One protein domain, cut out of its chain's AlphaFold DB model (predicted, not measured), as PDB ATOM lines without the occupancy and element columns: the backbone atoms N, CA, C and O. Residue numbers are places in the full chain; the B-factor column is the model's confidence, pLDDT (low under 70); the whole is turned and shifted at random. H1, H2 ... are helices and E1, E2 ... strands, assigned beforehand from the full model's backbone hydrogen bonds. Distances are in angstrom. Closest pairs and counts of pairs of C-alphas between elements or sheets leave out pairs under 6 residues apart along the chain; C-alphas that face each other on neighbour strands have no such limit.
ATOM      1  N   GLN A   4     161.219 199.311 129.992       94.12
ATOM      2  CA  GLN A   4     160.229 198.785 129.051       94.12
ATOM      3  C   GLN A   4     160.873 198.244 127.768       94.12
ATOM      4  O   GLN A   4     160.483 197.183 127.284       94.12
ATOM      5  N   ALA A   5     161.858 198.956 127.213       93.44
ATOM      6  CA  ALA A   5     162.565 198.520 126.014       93.44
ATOM      7  C   ALA A   5     163.434 197.281 126.285       93.44
ATOM      8  O   ALA A   5     163.490 196.393 125.441       93.44
ATOM      9  N   ARG A   6     164.046 197.175 127.473       92.50
ATOM     10  CA  ARG A   6     164.813 195.984 127.891       92.50
ATOM     11  C   ARG A   6     163.940 194.737 127.968       92.50
ATOM     12  O   ARG A   6     164.309 193.711 127.407       92.50
ATOM     13  N   LEU A   7     162.760 194.844 128.582       94.12
ATOM     14  CA  LEU A   7     161.789 193.747 128.630       94.12
ATOM     15  C   LEU A   7     161.371 193.287 127.229       94.12
ATOM     16  O   LEU A   7     161.307 192.092 126.960       94.12
ATOM     17  N   LYS A   8     161.116 194.241 126.324       95.25
ATOM     18  CA  LYS A   8     160.681 193.955 124.949       95.25
ATOM     19  C   LYS A   8     161.796 193.345 124.089       95.25
ATOM     20  O   LYS A   8     161.503 192.530 123.222       95.25
ATOM     21  N   ALA A   9     163.047 193.733 124.320       94.38
ATOM     22  CA  ALA A   9     164.198 193.258 123.554       94.38
ATOM     23  C   ALA A   9     164.750 191.906 124.037       94.38
ATOM     24  O   ALA A   9     165.465 191.241 123.292       94.38
ATOM     25  N   CYS A  10     164.447 191.486 125.270       94.88
ATOM     26  CA  CYS A  10     165.002 190.252 125.815       94.88
ATOM     27  C   CYS A  10     164.328 189.005 125.226       94.88
ATOM     28  O   CYS A  10     163.182 188.693 125.541       94.88
ATOM     29  N   GLU A  11     165.083 188.241 124.439       96.56
ATOM     30  CA  GLU A  11     164.749 186.863 124.077       96.56
ATOM     31  C   GLU A  11     165.447 185.889 125.030       96.56
ATOM     32  O   GLU A  11     166.669 185.744 124.991       96.56
ATOM     33  N   ALA A  12     164.695 185.214 125.898       95.31
ATOM     34  CA  ALA A  12     165.265 184.380 126.950       95.31
ATOM     35  C   ALA A  12     165.983 183.136 126.387       95.31
ATOM     36  O   ALA A  12     165.398 182.328 125.663       95.31
ATOM     37  N   LYS A  13     167.248 182.941 126.772       96.75
ATOM     38  CA  LYS A  13     168.046 181.731 126.488       96.75
ATOM     39  C   LYS A  13     168.307 180.881 127.720       96.75
ATOM     40  O   LYS A  13     168.596 179.699 127.591       96.75
ATOM     41  N   PHE A  14     168.234 181.480 128.896       97.00
ATOM     42  CA  PHE A  14     168.362 180.808 130.179       97.00
ATOM     43  C   PHE A  14     167.695 181.688 131.227       97.00
ATOM     44  O   PHE A  14     167.804 182.914 131.141       97.00
ATOM     45  N   ALA A  15     167.036 181.089 132.212       96.75
ATOM     46  CA  ALA A  15     166.436 181.851 133.293       96.75
ATOM     47  C   ALA A  15     166.544 181.145 134.640       96.75
ATOM     48  O   ALA A  15     166.543 179.917 134.725       96.75
ATOM     49  N   THR A  16     166.579 181.952 135.690       96.88
ATOM     50  CA  THR A  16     166.473 181.520 137.078       96.88
ATOM     51  C   THR A  16     165.344 182.298 137.736       96.88
ATOM     52  O   THR A  16     165.294 183.524 137.623       96.88
ATOM     53  N   LEU A  17     164.431 181.579 138.383       95.88
ATOM     54  CA  LEU A  17     163.244 182.112 139.041       95.88
ATOM     55  C   LEU A  17     163.295 181.774 140.530       95.88
ATOM     56  O   LEU A  17     163.366 180.602 140.885       95.88
ATOM     57  N   ASN A  18     163.185 182.773 141.394       95.06
ATOM     58  CA  ASN A  18     162.958 182.595 142.820       95.06
ATOM     59  C   ASN A  18     161.608 183.220 143.169       95.06
ATOM     60  O   ASN A  18     161.411 184.430 143.016       95.06
ATOM     61  N   LEU A  19     160.685 182.381 143.629       93.00
ATOM     62  CA  LEU A  19     159.310 182.753 143.943       93.00
ATOM     63  C   LEU A  19     159.052 182.468 145.418       93.00
ATOM     64  O   LEU A  19     158.953 181.314 145.826       93.00
ATOM     65  N   VAL A  20     158.965 183.523 146.221       91.38
ATOM     66  CA  VAL A  20     158.538 183.426 147.619       91.38
ATOM     67  C   VAL A  20     157.020 183.456 147.639       91.38
ATOM     68  O   VAL A  20     156.439 184.373 147.063       91.38
ATOM     69  N   ASP A  21     156.386 182.505 148.319       86.94
ATOM     70  CA  ASP A  21     154.933 182.504 148.526       86.94
ATOM     71  C   ASP A  21     154.454 183.869 149.066       86.94
ATOM     72  O   ASP A  21     155.012 184.405 150.028       86.94
ATOM     73  N   GLU A  22     153.432 184.452 148.431       83.56
ATOM     74  CA  GLU A  22     152.859 185.743 148.838       83.56
ATOM     75  C   GLU A  22     152.215 185.676 150.221       83.56
ATOM     76  O   GLU A  22     152.187 186.680 150.930       83.56
ATOM     77  N   ALA A  23     151.752 184.494 150.637       79.31
ATOM     78  CA  ALA A  23     151.210 184.270 151.970       79.31
ATOM     79  C   ALA A  23     152.296 184.262 153.062       79.31
ATOM     80  O   ALA A  23     151.981 184.366 154.252       79.31
ATOM     81  N   LEU A  24     153.575 184.155 152.686       76.31
ATOM     82  CA  LEU A  24     154.683 184.137 153.631       76.31
ATOM     83  C   LEU A  24     154.941 185.552 154.176       76.31
ATOM     84  O   LEU A  24     155.753 186.313 153.645       76.31
ATOM     85  N   LEU A  25     154.262 185.903 155.268       64.25
ATOM     86  CA  LEU A  25     154.514 187.129 156.027       64.25
ATOM     87  C   LEU A  25     155.822 186.995 156.817       64.25
ATOM     88  O   LEU A  25     155.864 186.421 157.907       64.25
ATOM     89  N   THR A  26     156.911 187.527 156.269       64.25
ATOM     90  CA  THR A  26     158.204 187.561 156.955       64.25
ATOM     91  C   THR A  26     158.289 188.809 157.827       64.25
ATOM     92  O   THR A  26     158.119 189.925 157.351       64.25
ATOM     93  N   ARG A  27     158.600 188.643 159.124       66.88
ATOM     94  CA  ARG A  27     158.878 189.781 160.030       66.88
ATOM     95  C   ARG A  27     160.118 190.585 159.617       66.88
ATOM     96  O   ARG A  27     160.270 191.727 160.036       66.88
ATOM     97  N   THR A  28     160.989 189.976 158.817       73.44
ATOM     98  CA  THR A  28     162.202 190.579 158.263       73.44
ATOM     99  C   THR A  28     162.006 190.796 156.767       73.44
ATOM    100  O   THR A  28     161.496 189.906 156.087       73.44
ATOM    101  N   ALA A  29     162.426 191.951 156.250       80.69
ATOM    102  CA  ALA A  29     162.444 192.191 154.812       80.69
ATOM    103  C   ALA A  29     163.382 191.182 154.129       80.69
ATOM    104  O   ALA A  29     164.529 191.013 154.544       80.69
ATOM    105  N   ILE A  30     162.892 190.506 153.092       85.25
ATOM    106  CA  ILE A  30     163.711 189.600 152.283       85.25
ATOM    107  C   ILE A  30     164.603 190.458 151.383       85.25
ATOM    108  O   ILE A  30     164.120 191.351 150.686       85.25
ATOM    109  N   THR A  31     165.908 190.195 151.392       85.19
ATOM    110  CA  THR A  31     166.867 190.827 150.476       85.19
ATOM    111  C   THR A  31     167.161 189.918 149.284       85.19
ATOM    112  O   THR A  31     166.908 188.711 149.324       85.19
ATOM    113  N   ALA A  32     167.745 190.477 148.220       81.62
ATOM    114  CA  ALA A  32     168.167 189.700 147.052       81.62
ATOM    115  C   ALA A  32     169.210 188.617 147.389       81.62
ATOM    116  O   ALA A  32     169.311 187.631 146.671       81.62
ATOM    117  N   GLU A  33     169.957 188.784 148.483       82.81
ATOM    118  CA  GLU A  33     170.957 187.825 148.969       82.81
ATOM    119  C   GLU A  33     170.314 186.689 149.776       82.81
ATOM    120  O   GLU A  33     170.775 185.552 149.739       82.81
ATOM    121  N   MET A  34     169.223 186.981 150.493       87.00
ATOM    122  CA  MET A  34     168.507 185.990 151.299       87.00
ATOM    123  C   MET A  34     167.523 185.154 150.481       87.00
ATOM    124  O   MET A  34     167.177 184.049 150.899       87.00
ATOM    125  N   ILE A  35     167.050 185.665 149.340       87.31
ATOM    126  CA  ILE A  35     165.938 185.048 148.609       87.31
ATOM    127  C   ILE A  35     166.221 183.608 148.188       87.31
ATOM    128  O   ILE A  35     165.314 182.792 148.268       87.31
ATOM    129  N   ASP A  36     167.461 183.262 147.842       87.88
ATOM    130  CA  ASP A  36     167.825 181.898 147.439       87.88
ATOM    131  C   ASP A  36     167.680 180.890 148.598       87.88
ATOM    132  O   ASP A  36     167.426 179.710 148.364       87.88
ATOM    133  N   SER A  37     167.786 181.358 149.850       86.31
ATOM    134  CA  SER A  37     167.551 180.543 151.053       86.31
ATOM    135  C   SER A  37     166.066 180.412 151.406       86.31
ATOM    136  O   SER A  37     165.675 179.440 152.046       86.31
ATOM    137  N   VAL A  38     165.243 181.398 151.030       87.62
ATOM    138  CA  VAL A  38     163.801 181.431 151.343       87.62
ATOM    139  C   VAL A  38     162.974 180.760 150.246       87.62
ATOM    140  O   VAL A  38     161.999 180.074 150.535       87.62
ATOM    141  N   ALA A  39     163.369 180.951 148.990       89.31
ATOM    142  CA  ALA A  39     162.739 180.404 147.802       89.31
ATOM    143  C   ALA A  39     163.826 179.806 146.895       89.31
ATOM    144  O   ALA A  39     164.556 180.563 146.241       89.31
ATOM    145  N   PRO A  40     163.954 178.466 146.840       90.00
ATOM    146  CA  PRO A  40     164.986 177.826 146.040       90.00
ATOM    147  C   PRO A  40     164.818 178.178 144.552       90.00
ATOM    148  O   PRO A  40     163.689 178.230 144.054       90.00
ATOM    149  N   PRO A  41     165.923 178.419 143.829       93.50
ATOM    150  CA  PRO A  41     165.866 178.838 142.439       93.50
ATOM    151  C   PRO A  41     165.371 177.712 141.528       93.50
ATOM    152  O   PRO A  41     165.956 176.629 141.472       93.50
ATOM    153  N   VAL A  42     164.353 178.001 140.722       95.25
ATOM    154  CA  VAL A  42     163.953 177.166 139.587       95.25
ATOM    155  C   VAL A  42     164.723 177.618 138.357       95.25
ATOM    156  O   VAL A  42     164.619 178.762 137.915       95.25
ATOM    157  N   THR A  43     165.515 176.707 137.798       96.19
ATOM    158  CA  THR A  43     166.323 176.979 136.608       96.19
ATOM    159  C   THR A  43     165.633 176.452 135.356       96.19
ATOM    160  O   THR A  43     165.229 175.292 135.300       96.19
ATOM    161  N   ILE A  44     165.541 177.302 134.336       95.69
ATOM    162  CA  ILE A  44     165.036 176.962 133.007       95.69
ATOM    163  C   ILE A  44     166.234 176.977 132.042       95.69
ATOM    164  O   ILE A  44     166.736 178.060 131.709       95.69
ATOM    165  N   PRO A  45     166.743 175.801 131.628       95.88
ATOM    166  CA  PRO A  45     167.943 175.701 130.805       95.88
ATOM    167  C   PRO A  45     167.678 176.081 129.345       95.88
ATOM    168  O   PRO A  45     166.540 176.110 128.875       95.88
ATOM    169  N   ALA A  46     168.757 176.330 128.602       93.38
ATOM    170  CA  ALA A  46     168.679 176.596 127.172       93.38
ATOM    171  C   ALA A  46     168.012 175.439 126.413       93.38
ATOM    172  O   ALA A  46     168.310 174.271 126.651       93.38
ATOM    173  N   GLY A  47     167.123 175.785 125.480       91.25
ATOM    174  CA  GLY A  47     166.343 174.817 124.702       91.25
ATOM    175  C   GLY A  47     165.031 174.377 125.360       91.25
ATOM    176  O   GLY A  47     164.239 173.706 124.705       91.25
ATOM    177  N   ASP A  48     164.756 174.781 126.605       95.62
ATOM    178  CA  ASP A  48     163.473 174.509 127.256       95.62
ATOM    179  C   ASP A  48     162.346 175.365 126.623       95.62
ATOM    180  O   ASP A  48     162.485 176.591 126.519       95.62
ATOM    181  N   PRO A  49     161.205 174.770 126.216       93.50
ATOM    182  CA  PRO A  49     160.086 175.503 125.614       93.50
ATOM    183  C   PRO A  49     159.470 176.562 126.543       93.50
ATOM    184  O   PRO A  49     158.831 177.506 126.067       93.50
ATOM    185  N   ARG A  50     159.672 176.462 127.863       95.38
ATOM    186  CA  ARG A  50     159.254 177.485 128.832       95.38
ATOM    187  C   ARG A  50     159.947 178.826 128.599       95.38
ATOM    188  O   ARG A  50     159.349 179.854 128.902       95.38
ATOM    189  N   LEU A  51     161.138 178.860 127.993       95.69
ATOM    190  CA  LEU A  51     161.823 180.114 127.655       95.69
ATOM    191  C   LEU A  51     161.049 180.957 126.635       95.69
ATOM    192  O   LEU A  51     161.036 182.182 126.741       95.69
ATOM    193  N   ALA A  52     160.357 180.324 125.684       95.12
ATOM    194  CA  ALA A  52     159.512 181.041 124.729       95.12
ATOM    195  C   ALA A  52     158.306 181.684 125.433       95.12
ATOM    196  O   ALA A  52     157.975 182.841 125.176       95.12
ATOM    197  N   LYS A  53     157.696 180.966 126.386       96.00
ATOM    198  CA  LYS A  53     156.611 181.498 127.226       96.00
ATOM    199  C   LYS A  53     157.097 182.627 128.138       96.00
ATOM    200  O   LYS A  53     156.409 183.633 128.258       96.00
ATOM    201  N   LEU A  54     158.284 182.485 128.732       95.94
ATOM    202  CA  LEU A  54     158.916 183.539 129.526       95.94
ATOM    203  C   LEU A  54     159.168 184.785 128.674       95.94
ATOM    204  O   LEU A  54     158.781 185.876 129.068       95.94
ATOM    205  N   THR A  55     159.752 184.618 127.487       96.19
ATOM    206  CA  THR A  55     159.990 185.709 126.531       96.19
ATOM    207  C   THR A  55     158.691 186.436 126.200       96.19
ATOM    208  O   THR A  55     158.619 187.654 126.338       96.19
ATOM    209  N   ALA A  56     157.630 185.699 125.858       95.56
ATOM    210  CA  ALA A  56     156.320 186.285 125.589       95.56
ATOM    211  C   ALA A  56     155.740 187.015 126.814       95.56
ATOM    212  O   ALA A  56     155.173 188.096 126.664       95.56
ATOM    213  N   ALA A  57     155.906 186.467 128.022       94.94
ATOM    214  CA  ALA A  57     155.462 187.114 129.254       94.94
ATOM    215  C   ALA A  57     156.202 188.439 129.492       94.94
ATOM    216  O   ALA A  57     155.546 189.452 129.717       94.94
ATOM    217  N   LEU A  58     157.536 188.455 129.367       95.00
ATOM    218  CA  LEU A  58     158.376 189.653 129.502       95.00
ATOM    219  C   LEU A  58     158.015 190.721 128.469       95.00
ATOM    220  O   LEU A  58     157.783 191.879 128.811       95.00
ATOM    221  N   GLN A  59     157.898 190.317 127.205       94.81
ATOM    222  CA  GLN A  59     157.489 191.201 126.121       94.81
ATOM    223  C   GLN A  59     156.034 191.652 126.267       94.81
ATOM    224  O   GLN A  59     155.670 192.684 125.719       94.81
ATOM    225  N   GLY A  60     155.186 190.928 126.993       93.94
ATOM    226  CA  GLY A  60     153.806 191.314 127.279       93.94
ATOM    227  C   GLY A  60     153.667 192.368 128.379       93.94
ATOM    228  O   GLY A  60     152.637 193.033 128.438       93.94
ATOM    229  N   VAL A  61     154.689 192.554 129.222       94.88
ATOM    230  CA  VAL A  61     154.636 193.489 130.354       94.88
ATOM    231  C   VAL A  61     154.473 194.925 129.868       94.88
ATOM    232  O   VAL A  61     155.260 195.415 129.051       94.88
ATOM    233  N   ALA A  62     153.474 195.609 130.422       95.06
ATOM    234  CA  ALA A  62     153.318 197.053 130.329       95.06
ATOM    235  C   ALA A  62     153.745 197.688 131.658       95.06
ATOM    236  O   ALA A  62     153.120 197.444 132.693       95.06
ATOM    237  N   LEU A  63     154.829 198.459 131.630       94.12
ATOM    238  CA  LEU A  63     155.353 199.178 132.781       94.12
ATOM    239  C   LEU A  63     154.740 200.572 132.880       94.12
ATOM    240  O   LEU A  63     154.609 201.294 131.892       94.12
ATOM    241  N   GLU A  64     154.454 200.964 134.111       92.50
ATOM    242  CA  GLU A  64     153.973 202.279 134.505       92.50
ATOM    243  C   GLU A  64     154.933 202.880 135.547       92.50
ATOM    244  O   GLU A  64     155.627 202.137 136.250       92.50
ATOM    245  N   PRO A  65     155.010 204.216 135.681       89.06
ATOM    246  CA  PRO A  65     155.822 204.839 136.722       89.06
ATOM    247  C   PRO A  65     155.370 204.412 138.125       89.06
ATOM    248  O   PRO A  65     154.192 204.546 138.470       89.06
ATOM    249  N   ALA A  66     156.309 203.963 138.959       83.62
ATOM    250  CA  ALA A  66     156.020 203.644 140.353       83.62
ATOM    251  C   ALA A  66     155.767 204.935 141.149       83.62
ATOM    252  O   ALA A  66     156.630 205.808 141.220       83.62
ATOM    253  N   LYS A  67     154.578 205.074 141.751       73.88
ATOM    254  CA  LYS A  67     154.204 206.290 142.500       73.88
ATOM    255  C   LYS A  67     154.794 206.325 143.913       73.88
ATOM    256  O   LYS A  67     155.232 207.381 144.349       73.88
ATOM    257  N   LEU A  68     154.799 205.187 144.610       65.88
ATOM    258  CA  LEU A  68     155.348 204.991 145.961       65.88
ATOM    259  C   LEU A  68     155.674 203.497 146.140       65.88
ATOM    260  O   LEU A  68     154.824 202.752 146.631       65.88
ATOM    261  N   PRO A  69     156.847 203.019 145.692       63.34
ATOM    262  CA  PRO A  69     157.165 201.599 145.759       63.34
ATOM    263  C   PRO A  69     157.379 201.181 147.219       63.34
ATOM    264  O   PRO A  69     158.379 201.540 147.841       63.34
ATOM    265  N   ASP A  83     171.046 188.309 123.117       92.81
ATOM    266  CA  ASP A  83     172.078 189.324 122.870       92.81
ATOM    267  C   ASP A  83     173.264 189.244 123.856       92.81
ATOM    268  O   ASP A  83     174.201 190.035 123.772       92.81
ATOM    269  N   GLY A  84     173.233 188.289 124.793       91.50
ATOM    270  CA  GLY A  84     174.242 188.096 125.831       91.50
ATOM    271  C   GLY A  84     174.034 188.960 127.076       91.50
ATOM    272  O   GLY A  84     174.740 188.768 128.068       91.50
ATOM    273  N   SER A  85     173.063 189.877 127.067       94.12
ATOM    274  CA  SER A  85     172.731 190.683 128.238       94.12
ATOM    275  C   SER A  85     172.029 189.847 129.310       94.12
ATOM    276  O   SER A  85     171.450 188.790 129.047       94.12
ATOM    277  N   THR A  86     172.112 190.308 130.560       95.31
ATOM    278  CA  THR A  86     171.330 189.748 131.664       95.31
ATOM    279  C   THR A  86     170.305 190.777 132.113       95.31
ATOM    280  O   THR A  86     170.653 191.931 132.364       95.31
ATOM    281  N   LEU A  87     169.054 190.339 132.195       95.56
ATOM    282  CA  LEU A  87     167.920 191.084 132.715       95.56
ATOM    283  C   LEU A  87     167.605 190.560 134.115       95.56
ATOM    284  O   LEU A  87     167.350 189.367 134.290       95.56
ATOM    285  N   THR A  88     167.597 191.448 135.100       95.31
ATOM    286  CA  THR A  88     167.225 191.141 136.480       95.31
ATOM    287  C   THR A  88     165.919 191.835 136.820       95.31
ATOM    288  O   THR A  88     165.803 193.054 136.711       95.31
ATOM    289  N   LEU A  89     164.937 191.058 137.261       94.62
ATOM    290  CA  LEU A  89     163.663 191.552 137.759       94.62
ATOM    291  C   LEU A  89     163.556 191.211 139.228       94.62
ATOM    292  O   LEU A  89     163.712 190.055 139.620       94.62
ATOM    293  N   LEU A  90     163.249 192.216 140.023       93.69
ATOM    294  CA  LEU A  90     162.872 192.058 141.410       93.69
ATOM    295  C   LEU A  90     161.421 192.515 141.533       93.69
ATOM    296  O   LEU A  90     161.061 193.530 140.943       93.69
ATOM    297  N   GLY A  91     160.589 191.792 142.272       92.00
ATOM    298  CA  GLY A  91     159.170 192.117 142.405       92.00
ATOM    299  C   GLY A  91     158.660 192.062 143.835       92.00
ATOM    300  O   GLY A  91     159.131 191.253 144.645       92.00
ATOM    301  N   SER A  92     157.685 192.927 144.107       90.38
ATOM    302  CA  SER A  92     156.915 192.971 145.346       90.38
ATOM    303  C   SER A  92     155.893 191.821 145.436       90.38
ATOM    304  O   SER A  92     155.744 191.050 144.480       90.38
ATOM    305  N   PRO A  93     155.144 191.671 146.545       89.19
ATOM    306  CA  PRO A  93     153.860 190.989 146.485       89.19
ATOM    307  C   PRO A  93     152.921 191.732 145.526       89.19
ATOM    308  O   PRO A  93     153.028 192.948 145.338       89.19
ATOM    309  N   THR A  94     151.989 190.994 144.945       89.56
ATOM    310  CA  THR A  94     150.896 191.522 144.139       89.56
ATOM    311  C   THR A  94     149.907 192.219 145.069       89.56
ATOM    312  O   THR A  94     149.393 191.623 146.017       89.56
ATOM    313  N   GLY A  95     149.642 193.496 144.813       87.00
ATOM    314  CA  GLY A  95     148.628 194.271 145.512       87.00
ATOM    315  C   GLY A  95     147.218 193.725 145.279       87.00
ATOM    316  O   GLY A  95     146.956 192.973 144.339       87.00
ATOM    317  N   GLN A  96     146.274 194.142 146.124       85.44
ATOM    318  CA  GLN A  96     144.860 193.753 145.998       85.44
ATOM    319  C   GLN A  96     144.218 194.235 144.687       85.44
ATOM    320  O   GLN A  96     143.261 193.634 144.208       85.44
ATOM    321  N   ASP A  97     144.754 195.307 144.104       87.00
ATOM    322  CA  ASP A  97     144.385 195.863 142.800       87.00
ATOM    323  C   ASP A  97     145.036 195.117 141.617       87.00
ATOM    324  O   ASP A  97     144.818 195.473 140.460       87.00
ATOM    325  N   GLY A  98     145.826 194.073 141.890       87.38
ATOM    326  CA  GLY A  98     146.580 193.333 140.884       87.38
ATOM    327  C   GLY A  98     147.876 194.022 140.455       87.38
ATOM    328  O   GLY A  98     148.528 193.541 139.526       87.38
ATOM    329  N   ARG A  99     148.260 195.130 141.104       90.88
ATOM    330  CA  ARG A  99     149.511 195.827 140.811       90.88
ATOM    331  C   ARG A  99     150.698 195.059 141.370       90.88
ATOM    332  O   ARG A  99     150.694 194.620 142.514       90.88
ATOM    333  N   LEU A 100     151.751 194.963 140.579       91.00
ATOM    334  CA  LEU A 100     153.045 194.442 140.975       91.00
ATOM    335  C   LEU A 100     154.079 195.555 140.829       91.00
ATOM    336  O   LEU A 100     154.285 196.063 139.725       91.00
ATOM    337  N   ASP A 101     154.728 195.931 141.929       92.25
ATOM    338  CA  ASP A 101     155.853 196.859 141.889       92.25
ATOM    339  C   ASP A 101     157.127 196.065 141.554       92.25
ATOM    340  O   ASP A 101     157.391 194.993 142.103       92.25
ATOM    341  N   LEU A 102     157.899 196.570 140.595       92.00
ATOM    342  CA  LEU A 102     159.035 195.900 139.976       92.00
ATOM    343  C   LEU A 102     160.275 196.795 140.010       92.00
ATOM    344  O   LEU A 102     160.195 197.998 139.777       92.00
ATOM    345  N   SER A 103     161.442 196.191 140.198       92.75
ATOM    346  CA  SER A 103     162.720 196.773 139.797       92.75
ATOM    347  C   SER A 103     163.260 195.984 138.612       92.75
ATOM    348  O   SER A 103     163.439 194.769 138.702       92.75
ATOM    349  N   VAL A 104     163.496 196.670 137.498       93.38
ATOM    350  CA  VAL A 104     164.055 196.111 136.265       93.38
ATOM    351  C   VAL A 104     165.476 196.636 136.122       93.38
ATOM    352  O   VAL A 104     165.678 197.788 135.756       93.38
ATOM    353  N   ASP A 105     166.467 195.811 136.455       91.81
ATOM    354  CA  ASP A 105     167.886 196.193 136.485       91.81
ATOM    355  C   ASP A 105     168.168 197.486 137.279       91.81
ATOM    356  O   ASP A 105     169.034 198.280 136.912       91.81
ATOM    357  N   GLY A 106     167.426 197.703 138.370       88.69
ATOM    358  CA  GLY A 106     167.530 198.890 139.224       88.69
ATOM    359  C   GLY A 106     166.497 199.979 138.924       88.69
ATOM    360  O   GLY A 106     166.175 200.760 139.820       88.69
ATOM    361  N   ASP A 107     165.894 199.997 137.732       91.19
ATOM    362  CA  ASP A 107     164.838 200.955 137.390       91.19
ATOM    363  C   ASP A 107     163.507 200.527 138.014       91.19
ATOM    364  O   ASP A 107     162.992 199.444 137.732       91.19
ATOM    365  N   THR A 108     162.931 201.374 138.867       91.56
ATOM    366  CA  THR A 108     161.679 201.045 139.564       91.56
ATOM    367  C   THR A 108     160.461 201.413 138.721       91.56
ATOM    368  O   THR A 108     160.351 202.529 138.211       91.56
ATOM    369  N   ALA A 109     159.529 200.476 138.599       93.31
ATOM    370  CA  ALA A 109     158.291 200.598 137.844       93.31
ATOM    371  C   ALA A 109     157.171 199.799 138.525       93.31
ATOM    372  O   ALA A 109     157.403 199.059 139.476       93.31
ATOM    373  N   SER A 110     155.954 199.930 138.020       93.25
ATOM    374  CA  SER A 110     154.811 199.112 138.417       93.25
ATOM    375  C   SER A 110     154.189 198.477 137.179       93.25
ATOM    376  O   SER A 110     154.369 198.962 136.063       93.25
ATOM    377  N   THR A 111     153.448 197.390 137.347       93.25
ATOM    378  CA  THR A 111     152.656 196.801 136.267       93.25
ATOM    379  C   THR A 111     151.372 196.189 136.802       93.25
ATOM    380  O   THR A 111     151.354 195.636 137.896       93.25
ATOM    381  N   HIS A 112     150.307 196.249 136.010       93.94
ATOM    382  CA  HIS A 112     149.082 195.473 136.225       93.94
ATOM    383  C   HIS A 112     149.038 194.220 135.336       93.94
ATOM    384  O   HIS A 112     148.079 193.449 135.364       93.94
ATOM    385  N   THR A 113     150.066 194.003 134.505       92.94
ATOM    386  CA  THR A 113     150.208 192.749 133.769       92.94
ATOM    387  C   THR A 113     150.388 191.612 134.784       92.94
ATOM    388  O   THR A 113     151.200 191.755 135.698       92.94
ATOM    389  N   PRO A 114     149.699 190.463 134.633       90.19
ATOM    390  CA  PRO A 114     149.776 189.342 135.575       90.19
ATOM    391  C   PRO A 114     151.090 188.545 135.434       90.19
ATOM    392  O   PRO A 114     151.083 187.319 135.311       90.19
ATOM    393  N   LEU A 115     152.232 189.240 135.439       93.25
ATOM    394  CA  LEU A 115     153.566 188.678 135.252       93.25
ATOM    395  C   LEU A 115     153.865 187.612 136.304       93.25
ATOM    396  O   LEU A 115     154.340 186.536 135.960       93.25
ATOM    397  N   ARG A 116     153.537 187.877 137.571       91.62
ATOM    398  CA  ARG A 116     153.774 186.928 138.661       91.62
ATOM    399  C   ARG A 116     153.131 185.565 138.397       91.62
ATOM    400  O   ARG A 116     153.827 184.557 138.424       91.62
ATOM    401  N   LYS A 117     151.842 185.545 138.044       91.19
ATOM    402  CA  LYS A 117     151.111 184.308 137.717       91.19
ATOM    403  C   LYS A 117     151.742 183.567 136.540       91.19
ATOM    404  O   LYS A 117     151.809 182.340 136.545       91.19
ATOM    405  N   ALA A 118     152.218 184.301 135.532       93.00
ATOM    406  CA  ALA A 118     152.928 183.699 134.411       93.00
ATOM    407  C   ALA A 118     154.239 183.035 134.864       93.00
ATOM    408  O   ALA A 118     154.544 181.940 134.409       93.00
ATOM    409  N   LEU A 119     154.986 183.654 135.780       93.88
ATOM    410  CA  LEU A 119     156.234 183.106 136.319       93.88
ATOM    411  C   LEU A 119     155.994 181.892 137.225       93.88
ATOM    412  O   LEU A 119     156.710 180.902 137.108       93.88
ATOM    413  N   GLU A 120     154.957 181.925 138.060       92.50
ATOM    414  CA  GLU A 120     154.526 180.779 138.874       92.50
ATOM    415  C   GLU A 120     154.154 179.577 137.999       92.50
ATOM    416  O   GLU A 120     154.579 178.456 138.267       92.50
ATOM    417  N   ALA A 121     153.449 179.806 136.887       92.62
ATOM    418  CA  ALA A 121     153.123 178.757 135.923       92.62
ATOM    419  C   ALA A 121     154.343 178.194 135.166       92.62
ATOM    420  O   ALA A 121     154.239 177.131 134.561       92.62
ATOM    421  N   LEU A 122     155.476 178.906 135.146       92.62
ATOM    422  CA  LEU A 122     156.728 178.431 134.544       92.62
ATOM    423  C   LEU A 122     157.614 177.682 135.543       92.62
ATOM    424  O   LEU A 122     158.461 176.886 135.126       92.62
ATOM    425  N   ALA A 123     157.450 177.974 136.832       87.75
ATOM    426  CA  ALA A 123     158.210 177.367 137.913       87.75
ATOM    427  C   ALA A 123     157.644 176.013 138.377       87.75
ATOM    428  O   ALA A 123     158.409 175.211 138.913       87.75
ATOM    429  N   ASN A 124     156.351 175.768 138.141       77.56
ATOM    430  CA  ASN A 124     155.678 174.474 138.326       77.56
ATOM    431  C   ASN A 124     155.822 173.568 137.095       77.56
ATOM    432  O   ASN A 124     155.818 172.333 137.287       77.56
TER     433      ASN A 124
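This is residues 4 to 69 and 83 to 124 of the 124 residues of an uncharacterized protein of Sphingomonas chungangi (UniProt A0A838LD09). A strongly twisted sheet of three strands, E3 E4 E5, stands with its edge strand E3 near E1 of a second, two-stranded sheet, and two helices side by side, H3 and H4, pack on that smaller sheet, chiefly on E1. H1 packs on H3, while H2 and the long loop of residues 20 to 34 lie away from H1, beyond the meander. The printed part has 108 residues with four named helices and five named strands, in the order H1 E1 H2 E2 H3 E3 E4 E5 H4, of mixed class; both sheets, E3 - E4 - E5 and E1 - E2, are antiparallel. The whole is compact, with a radius of gyration of the C-alphas of 13.6 A, and spans 39 by 30 by 22 A.

Find C-alpha 86 at (171.330, 189.748, 131.664); from there E3, residues 86 to 94, runs 24.0 A to C-alpha 94 at (150.896, 191.522, 144.139). E4, residues 100 to 104, and E5, residues 107 to 111, follow. Look next at E1, residues 12 to 19, 18.1 A long, and E2, residues 42 to 44. Of the helices, H3 is residues 50 to 60, 14.9 A; H4 is residues 115 to 123, 12.5 A, ending at (158.210, 177.367, 137.913); H1 is residues 4 to 9 and H2 residues 35 to 38.

Begin with the meander E3 E4 E5, each strand the antiparallel neighbour of the one before. In the hairpin E3 and E4, look for N 90 and O 103, 2.9 A; in the hairpin E4 and E5, for N 102 and O 109, 2.8 A. Residues 64 to 65 pair antiparallel with residues 109 to 110 of E5. E1 is near E3, with 10 pairs of C-alphas within 10 A. E1 and E2 are antiparallel at 168 degrees, with N 17 and O 42 at 2.9 A. The closest C-alphas of E1 and H3 are those of Ala 12 and Thr 55, 5.5 A; those of E1 and H4 are Leu 17 and Ala 123, 7.0 A. H3 and H4 touch, closest at the C-alphas of Arg 50 and Leu 122, 6.3 A, at a shallow tilt of 2 degrees, opposite ways. H1 touches H3 at the C-alphas of Lys 8 and Gln 59, 4.4 A, at a tilt of 37 degrees, only just steep, opposite ways. H1 only grazes the three-stranded sheet with residues 4 to 7, and H4 with residues 115 to 117. H2 is apart from H3 and H4, among others; its closest C-alpha to E1 is that of Asp 36, 6.7 A from Asn 18. In H1, H3 and H4 every O i to N i+4 pair is within hydrogen-bond range; H2 is too short for one.

The two C-alphas farthest apart are those of Arg 27 and Asp 83, 39.4 A. Residues 70 to 82 are not printed; across this cut, between H3 and E3, C-alphas 69 and 83 are 29.9 A apart. Of the links printed whole, E1 to H2 is long, with 15 residues. The mean pLDDT of the printed part is 90.1, and residues 25 to 27 and 68 to 69 are under 70.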